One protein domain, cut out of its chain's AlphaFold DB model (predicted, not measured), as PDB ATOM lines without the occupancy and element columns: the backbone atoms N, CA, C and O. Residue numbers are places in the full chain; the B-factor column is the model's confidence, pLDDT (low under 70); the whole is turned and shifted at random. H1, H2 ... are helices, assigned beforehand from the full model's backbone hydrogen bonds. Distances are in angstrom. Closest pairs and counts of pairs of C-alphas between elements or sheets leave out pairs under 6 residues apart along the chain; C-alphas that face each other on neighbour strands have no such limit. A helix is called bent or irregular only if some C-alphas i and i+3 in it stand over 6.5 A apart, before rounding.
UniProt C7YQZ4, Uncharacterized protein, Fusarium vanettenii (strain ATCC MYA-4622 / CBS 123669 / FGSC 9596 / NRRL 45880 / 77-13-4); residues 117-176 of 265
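This is residues 117 to 176 of the 265 residues of an uncharacterized protein of Fusarium vanettenii (strain ATCC MYA-4622 / CBS 123669 / FGSC 9596 / NRRL 45880 / 77-13-4) (UniProt C7YQZ4). What shape do these atoms make? Two helices, H3 and H2, pack on each other at a slant and run opposite ways, joined at one end by a long loop, residues 135 to 150. The short H1 is at the opposite end, where residues 119 to 124 stick out, and the tail after H3 folds back along it. What is it made of? The printed part has 60 residues with three named helices, in the order H1, H2, H3, and no named strand; the class is all helix. It is loose, with a radius of gyration of the C-alphas of 13.6 A, and spans 38 by 31 by 19 A.

Where is the longest helix? H3 is residues 151 to 167, 24.5 A long, from C-alpha 151 at (324.640, 398.528, 447.518) to C-alpha 167 at (310.326, 407.600, 465.168). Where are the others? H2 is residues 122 to 134, 16.9 A long, and is irregular: C-alphas 129 and 132 are 7.5 A apart. H1 is residues 117 to 120, with C-alpha 117 at (294.944, 401.501, 457.734).

How does H3 stand to H2? They touch, the closest C-alphas being those of Glu 130 and Ala 159, 6.3 A apart. Their lines stand at a steep tilt of 45 degrees, opposite ways. Where is H1? It only just touches H2, only at the corner by their tight link, with 3 pairs of C-alphas within 8 A; the closest are those of Leu 118 and Arg 125, 6.2 A. Residues 124 to 125 alone of H2 touch H1, and H1 and H3 are apart. What do the backbones show? In H3 every O i to N i+4 pair is within hydrogen-bond range, in H2 7 of 9 are, and H1 is too short for such a pair.

How far does it reach? The two C-alphas farthest apart are those of Gln 120 and Ala 141, 39.7 A. Is there a cut or a long link? The printed part has no cut, and the link from H2 to H3, 16 residues, is long. Where is confidence low? The mean pLDDT of the printed part is 91.6, and residue 140 is under 70.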
ATOM      1  N   LEU A 117     294.183 402.676 458.164       90.31
ATOM      2  CA  LEU A 117     294.944 401.501 457.734       90.31
ATOM      3  C   LEU A 117     296.455 401.773 457.754       90.31
ATOM      4  O   LEU A 117     297.214 400.974 458.297       90.31
ATOM      5  N   LEU A 118     296.891 402.936 457.251       90.94
ATOM      6  CA  LEU A 118     298.299 403.335 457.333       90.94
ATOM      7  C   LEU A 118     298.777 403.460 458.780       90.94
ATOM      8  O   LEU A 118     299.912 403.104 459.069       90.94
ATOM      9  N   ALA A 119     297.951 403.950 459.706       90.94
ATOM     10  CA  ALA A 119     298.339 404.049 461.111       90.94
ATOM     11  C   ALA A 119     298.593 402.674 461.756       90.94
ATOM     12  O   ALA A 119     299.498 402.564 462.585       90.94
ATOM     13  N   GLN A 120     297.823 401.654 461.366       93.25
ATOM     14  CA  GLN A 120     297.921 400.289 461.891       93.25
ATOM     15  C   GLN A 120     299.084 399.501 461.273       93.25
ATOM     16  O   GLN A 120     299.780 398.778 461.986       93.25
ATOM     17  N   ASP A 121     299.323 399.655 459.969       95.56
ATOM     18  CA  ASP A 121     300.337 398.888 459.246       95.56
ATOM     19  C   ASP A 121     301.700 399.607 459.198       95.56
ATOM     20  O   ASP A 121     301.944 400.540 458.422       95.56
ATOM     21  N   LEU A 122     302.631 399.143 460.036       94.94
ATOM     22  CA  LEU A 122     303.998 399.666 460.079       94.94
ATOM     23  C   LEU A 122     304.832 399.271 458.858       94.94
ATOM     24  O   LEU A 122     305.750 400.010 458.491       94.94
ATOM     25  N   GLU A 123     304.556 398.121 458.247       95.19
ATOM     26  CA  GLU A 123     305.305 397.644 457.086       95.19
ATOM     27  C   GLU A 123     304.922 398.445 455.849       95.19
ATOM     28  O   GLU A 123     305.808 398.926 455.141       95.19
ATOM     29  N   LEU A 124     303.628 398.711 455.658       94.56
ATOM     30  CA  LEU A 124     303.150 399.575 454.584       94.56
ATOM     31  C   LEU A 124     303.680 401.008 454.725       94.56
ATOM     32  O   LEU A 124     304.144 401.595 453.746       94.56
ATOM     33  N   ARG A 125     303.709 401.562 455.946       94.94
ATOM     34  CA  ARG A 125     304.340 402.871 456.205       94.94
ATOM     35  C   ARG A 125     305.815 402.894 455.809       94.94
ATOM     36  O   ARG A 125     306.258 403.864 455.192       94.94
ATOM     37  N   ARG A 126     306.574 401.850 456.159       95.81
ATOM     38  CA  ARG A 126     307.995 401.720 455.790       95.81
ATOM     39  C   ARG A 126     308.163 401.590 454.281       95.81
ATOM     40  O   ARG A 126     308.978 402.302 453.711       95.81
ATOM     41  N   LEU A 127     307.363 400.748 453.632       94.81
ATOM     42  CA  LEU A 127     307.417 400.520 452.190       94.81
ATOM     43  C   LEU A 127     307.144 401.802 451.402       94.81
ATOM     44  O   LEU A 127     307.902 402.137 450.495       94.81
ATOM     45  N   LEU A 128     306.100 402.550 451.766       94.19
ATOM     46  CA  LEU A 128     305.768 403.805 451.091       94.19
ATOM     47  C   LEU A 128     306.874 404.852 451.277       94.19
ATOM     48  O   LEU A 128     307.289 405.475 450.297       94.19
ATOM     49  N   ALA A 129     307.397 405.004 452.498       94.94
ATOM     50  CA  ALA A 129     308.463 405.961 452.802       94.94
ATOM     51  C   ALA A 129     309.818 405.598 452.160       94.94
ATOM     52  O   ALA A 129     310.561 406.483 451.742       94.94
ATOM     53  N   GLU A 130     310.149 404.309 452.071       95.38
ATOM     54  CA  GLU A 130     311.438 403.808 451.568       95.38
ATOM     55  C   GLU A 130     311.414 403.479 450.064       95.38
ATOM     56  O   GLU A 130     312.464 403.207 449.481       95.38
ATOM     57  N   SER A 131     310.249 403.548 449.412       95.38
ATOM     58  CA  SER A 131     310.038 403.217 447.991       95.38
ATOM     59  C   SER A 131     311.058 403.851 447.040       95.38
ATOM     60  O   SER A 131     311.505 403.207 446.098       95.38
ATOM     61  N   HIS A 132     311.495 405.082 447.309       92.50
ATOM     62  CA  HIS A 132     312.447 405.809 446.463       92.50
ATOM     63  C   HIS A 132     313.882 405.273 446.567       92.50
ATOM     64  O   HIS A 132     314.674 405.456 445.649       92.50
ATOM     65  N   LEU A 133     314.231 404.625 447.683       92.88
ATOM     66  CA  LEU A 133     315.524 403.961 447.863       92.88
ATOM     67  C   LEU A 133     315.539 402.561 447.242       92.88
ATOM     68  O   LEU A 133     316.608 402.064 446.896       92.88
ATOM     69  N   LEU A 134     314.366 401.922 447.170       91.44
ATOM     70  CA  LEU A 134     314.176 400.587 446.599       91.44
ATOM     71  C   LEU A 134     313.903 400.629 445.093       91.44
ATOM     72  O   LEU A 134     314.138 399.638 444.404       91.44
ATOM     73  N   ALA A 135     313.417 401.762 444.584       90.50
ATOM     74  CA  ALA A 135     313.271 401.989 443.159       90.50
ATOM     75  C   ALA A 135     314.642 401.852 442.476       90.50
ATOM     76  O   ALA A 135     315.638 402.378 442.990       90.50
ATOM     77  N   PRO A 136     314.719 401.149 441.330       84.88
ATOM     78  CA  PRO A 136     315.965 401.029 440.595       84.88
ATOM     79  C   PRO A 136     316.466 402.430 440.264       84.88
ATOM     80  O   PRO A 136     315.730 403.254 439.721       84.88
ATOM     81  N   ALA A 137     317.714 402.716 440.622       84.31
ATOM     82  CA  ALA A 137     318.325 403.977 440.255       84.31
ATOM     83  C   ALA A 137     318.456 404.004 438.728       84.31
ATOM     84  O   ALA A 137     319.037 403.094 438.138       84.31
ATOM     85  N   ILE A 138     317.874 405.019 438.098       84.69
ATOM     86  CA  ILE A 138     317.899 405.194 436.649       84.69
ATOM     87  C   ILE A 138     318.892 406.313 436.337       84.69
ATOM     88  O   ILE A 138     318.843 407.386 436.943       84.69
ATOM     89  N   ASN A 139     319.803 406.058 435.406       79.56
ATOM     90  CA  ASN A 139     320.759 407.041 434.909       79.56
ATOM     91  C   ASN A 139     320.048 408.111 434.072       79.56
ATOM     92  O   ASN A 139     318.937 407.896 433.589       79.56
ATOM     93  N   GLY A 140     320.729 409.226 433.786       69.75
ATOM     94  CA  GLY A 140     320.220 410.259 432.870       69.75
ATOM     95  C   GLY A 140     319.854 409.741 431.467       69.75
ATOM     96  O   GLY A 140     319.047 410.360 430.787       69.75
ATOM     97  N   ALA A 141     320.384 408.578 431.075       76.88
ATOM     98  CA  ALA A 141     320.083 407.882 429.825       76.88
ATOM     99  C   ALA A 141     318.930 406.855 429.927       76.88
ATOM    100  O   ALA A 141     318.782 406.019 429.042       76.88
ATOM    101  N   GLY A 142     318.159 406.825 431.020       78.81
ATOM    102  CA  GLY A 142     317.014 405.911 431.166       78.81
ATOM    103  C   GLY A 142     317.368 404.451 431.489       78.81
ATOM    104  O   GLY A 142     316.477 403.614 431.587       78.81
ATOM    105  N   HIS A 143     318.650 404.139 431.691       81.81
ATOM    106  CA  HIS A 143     319.129 402.791 432.002       81.81
ATOM    107  C   HIS A 143     319.252 402.575 433.512       81.81
ATOM    108  O   HIS A 143     319.673 403.481 434.235       81.81
ATOM    109  N   ALA A 144     318.928 401.371 433.987       85.00
ATOM    110  CA  ALA A 144     319.146 401.001 435.382       85.00
ATOM    111  C   ALA A 144     320.652 400.999 435.706       85.00
ATOM    112  O   ALA A 144     321.448 400.400 434.982       85.00
ATOM    113  N   VAL A 145     321.048 401.661 436.797       84.81
ATOM    114  CA  VAL A 145     322.416 401.589 437.325       84.81
ATOM    115  C   VAL A 145     322.683 400.141 437.736       84.81
ATOM    116  O   VAL A 145     321.936 399.576 438.538       84.81
ATOM    117  N   ALA A 146     323.767 399.547 437.238       83.19
ATOM    118  CA  ALA A 146     324.225 398.250 437.718       83.19
ATOM    119  C   ALA A 146     324.559 398.316 439.220       83.19
ATOM    120  O   ALA A 146     325.216 399.254 439.680       83.19
ATOM    121  N   ALA A 147     324.121 397.313 439.982       84.19
ATOM    122  CA  ALA A 147     324.381 397.253 441.415       84.19
ATOM    123  C   ALA A 147     325.893 397.159 441.684       84.19
ATOM    124  O   ALA A 147     326.568 396.228 441.241       84.19
ATOM    125  N   LYS A 148     326.425 398.122 442.432       88.25
ATOM    126  CA  LYS A 148     327.789 398.110 442.959       88.25
ATOM    127  C   LYS A 148     327.864 397.167 444.161       88.25
ATOM    128  O   LYS A 148     326.868 396.846 444.819       88.25
ATOM    129  N   ALA A 149     329.084 396.751 444.492       93.69
ATOM    130  CA  ALA A 149     329.334 395.966 445.694       93.69
ATOM    131  C   ALA A 149     328.783 396.687 446.941       93.69
ATOM    132  O   ALA A 149     328.988 397.892 447.122       93.69
ATOM    133  N   PHE A 150     328.100 395.929 447.804       92.69
ATOM    134  CA  PHE A 150     327.470 396.403 449.045       92.69
ATOM    135  C   PHE A 150     326.359 397.452 448.881       92.69
ATOM    136  O   PHE A 150     325.995 398.107 449.861       92.69
ATOM    137  N   ASP A 151     325.758 397.594 447.698       92.31
ATOM    138  CA  ASP A 151     324.640 398.528 447.518       92.31
ATOM    139  C   ASP A 151     323.442 398.192 448.406       92.31
ATOM    140  O   ASP A 151     322.857 399.097 448.995       92.31
ATOM    141  N   THR A 152     323.160 396.907 448.625       92.31
ATOM    142  CA  THR A 152     322.131 396.450 449.575       92.31
ATOM    143  C   THR A 152     322.418 396.884 451.016       92.31
ATOM    144  O   THR A 152     321.505 397.212 451.772       92.31
ATOM    145  N   GLY A 153     323.694 396.925 451.414       95.44
ATOM    146  CA  GLY A 153     324.114 397.423 452.724       95.44
ATOM    147  C   GLY A 153     323.951 398.939 452.836       95.44
ATOM    148  O   GLY A 153     323.457 399.447 453.840       95.44
ATOM    149  N   ARG A 154     324.294 399.675 451.774       93.75
ATOM    150  CA  ARG A 154     324.132 401.136 451.721       93.75
ATOM    151  C   ARG A 154     322.663 401.550 451.724       93.75
ATOM    152  O   ARG A 154     322.302 402.492 452.428       93.75
ATOM    153  N   THR A 155     321.809 400.859 450.968       93.88
ATOM    154  CA  THR A 155     320.360 401.104 450.978       93.88
ATOM    155  C   THR A 155     319.764 400.767 452.338       93.88
ATOM    156  O   THR A 155     318.988 401.566 452.859       93.88
ATOM    157  N   ARG A 156     320.203 399.670 452.975       95.06
ATOM    158  CA  ARG A 156     319.823 399.331 454.354       95.06
ATOM    159  C   ARG A 156     320.160 400.453 455.337       95.06
ATOM    160  O   ARG A 156     319.285 400.823 456.110       95.06
ATOM    161  N   ASN A 157     321.366 401.018 455.293       95.62
ATOM    162  CA  ASN A 157     321.770 402.094 456.209       95.62
ATOM    163  C   ASN A 157     320.900 403.353 456.044       95.62
ATOM    164  O   ASN A 157     320.430 403.931 457.026       95.62
ATOM    165  N   LYS A 158     320.611 403.741 454.795       95.81
ATOM    166  CA  LYS A 158     319.703 404.860 454.496       95.81
ATOM    167  C   LYS A 158     318.279 404.583 454.980       95.81
ATOM    168  O   LYS A 158     317.673 405.441 455.615       95.81
ATOM    169  N   ALA A 159     317.766 403.377 454.738       96.38
ATOM    170  CA  ALA A 159     316.452 402.961 455.216       96.38
ATOM    171  C   ALA A 159     316.377 402.987 456.752       96.38
ATOM    172  O   ALA A 159     315.412 403.492 457.316       96.38
ATOM    173  N   THR A 160     317.414 402.518 457.453       96.44
ATOM    174  CA  THR A 160     317.452 402.581 458.922       96.44
ATOM    175  C   THR A 160     317.456 404.010 459.453       96.44
ATOM    176  O   THR A 160     316.758 404.284 460.424       96.44
ATOM    177  N   ASP A 161     318.160 404.936 458.800       96.81
ATOM    178  CA  ASP A 161     318.153 406.352 459.183       96.81
ATOM    179  C   ASP A 161     316.775 407.001 458.962       96.81
ATOM    180  O   ASP A 161     316.282 407.705 459.841       96.81
ATOM    181  N   LEU A 162     316.082 406.679 457.859       95.12
ATOM    182  CA  LEU A 162     314.693 407.116 457.644       95.12
ATOM    183  C   LEU A 162     313.733 406.562 458.704       95.12
ATOM    184  O   LEU A 162     312.858 407.287 459.179       95.12
ATOM    185  N   ARG A 163     313.903 405.299 459.119       95.25
ATOM    186  CA  ARG A 163     313.100 404.696 460.198       95.25
ATOM    187  C   ARG A 163     313.308 405.426 461.523       95.25
ATOM    188  O   ARG A 163     312.333 405.689 462.216       95.25
ATOM    189  N   ILE A 164     314.547 405.782 461.860       96.06
ATOM    190  CA  ILE A 164     314.870 406.520 463.091       96.06
ATOM    191  C   ILE A 164     314.287 407.946 463.045       96.06
ATOM    192  O   ILE A 164     313.710 408.407 464.031       96.06
ATOM    193  N   GLN A 165     314.323 408.606 461.884       95.62
ATOM    194  CA  GLN A 165     313.661 409.903 461.681       95.62
ATOM    195  C   GLN A 165     312.140 409.810 461.827       95.62
ATOM    196  O   GLN A 165     311.536 410.651 462.489       95.62
ATOM    197  N   ALA A 166     311.516 408.758 461.288       94.44
ATOM    198  CA  ALA A 166     310.078 408.524 461.427       94.44
ATOM    199  C   ALA A 166     309.645 408.262 462.882       94.44
ATOM    200  O   ALA A 166     308.502 408.555 463.234       94.44
ATOM    201  N   LEU A 167     310.544 407.738 463.724       94.62
ATOM    202  CA  LEU A 167     310.326 407.600 465.168       94.62
ATOM    203  C   LEU A 167     310.465 408.931 465.926       94.62
ATOM    204  O   LEU A 167     309.997 409.023 467.057       94.62
ATOM    205  N   GLY A 168     311.063 409.962 465.317       95.19
ATOM    206  CA  GLY A 168     311.133 411.312 465.880       95.19
ATOM    207  C   GLY A 168     312.528 411.937 465.940       95.19
ATOM    208  O   GLY A 168     312.668 413.015 466.527       95.19
ATOM    209  N   SER A 169     313.567 411.324 465.358       95.62
ATOM    210  CA  SER A 169     314.870 411.994 465.298       95.62
ATOM    211  C   SER A 169     314.800 413.238 464.401       95.62
ATOM    212  O   SER A 169     314.293 413.217 463.280       95.62
ATOM    213  N   LYS A 170     315.302 414.369 464.911       93.44
ATOM    214  CA  LYS A 170     315.281 415.659 464.193       93.44
ATOM    215  C   LYS A 170     316.396 415.770 463.148       93.44
ATOM    216  O   LYS A 170     316.322 416.613 462.257       93.44
ATOM    217  N   ILE A 171     317.448 414.969 463.302       93.88
ATOM    218  CA  ILE A 171     318.683 415.036 462.521       93.88
ATOM    219  C   ILE A 171     318.924 413.658 461.894       93.88
ATOM    220  O   ILE A 171     318.710 412.631 462.537       93.88
ATOM    221  N   SER A 172     319.345 413.664 460.628       94.50
ATOM    222  CA  SER A 172     319.781 412.480 459.880       94.50
ATOM    223  C   SER A 172     321.254 412.214 460.154       94.50
ATOM    224  O   SER A 172     322.062 413.140 460.083       94.50
ATOM    225  N   ILE A 173     321.609 410.950 460.383       94.12
ATOM    226  CA  ILE A 173     323.006 410.533 460.599       94.12
ATOM    227  C   ILE A 173     323.829 410.686 459.308       94.12
ATOM    228  O   ILE A 173     325.025 410.950 459.352       94.12
ATOM    229  N   HIS A 174     323.189 410.562 458.141       93.50
ATOM    230  CA  HIS A 174     323.857 410.653 456.839       93.50
ATOM    231  C   HIS A 174     324.002 412.089 456.320       93.50
ATOM    232  O   HIS A 174     324.610 412.303 455.269       93.50
ATOM    233  N   LYS A 175     323.429 413.085 457.005       93.44
ATOM    234  CA  LYS A 175     323.549 414.482 456.593       93.44
ATOM    235  C   LYS A 175     324.918 415.019 457.001       93.44
ATOM    236  O   LYS A 175     325.228 415.111 458.182       93.44
ATOM    237  N   GLN A 176     325.698 415.463 456.022       95.31
ATOM    238  CA  GLN A 176     326.949 416.163 456.289       95.31
ATOM    239  C   GLN A 176     326.675 417.540 456.917       95.31
ATOM    240  O   GLN A 176     325.995 418.381 456.324       95.31
TER     241      GLN A 176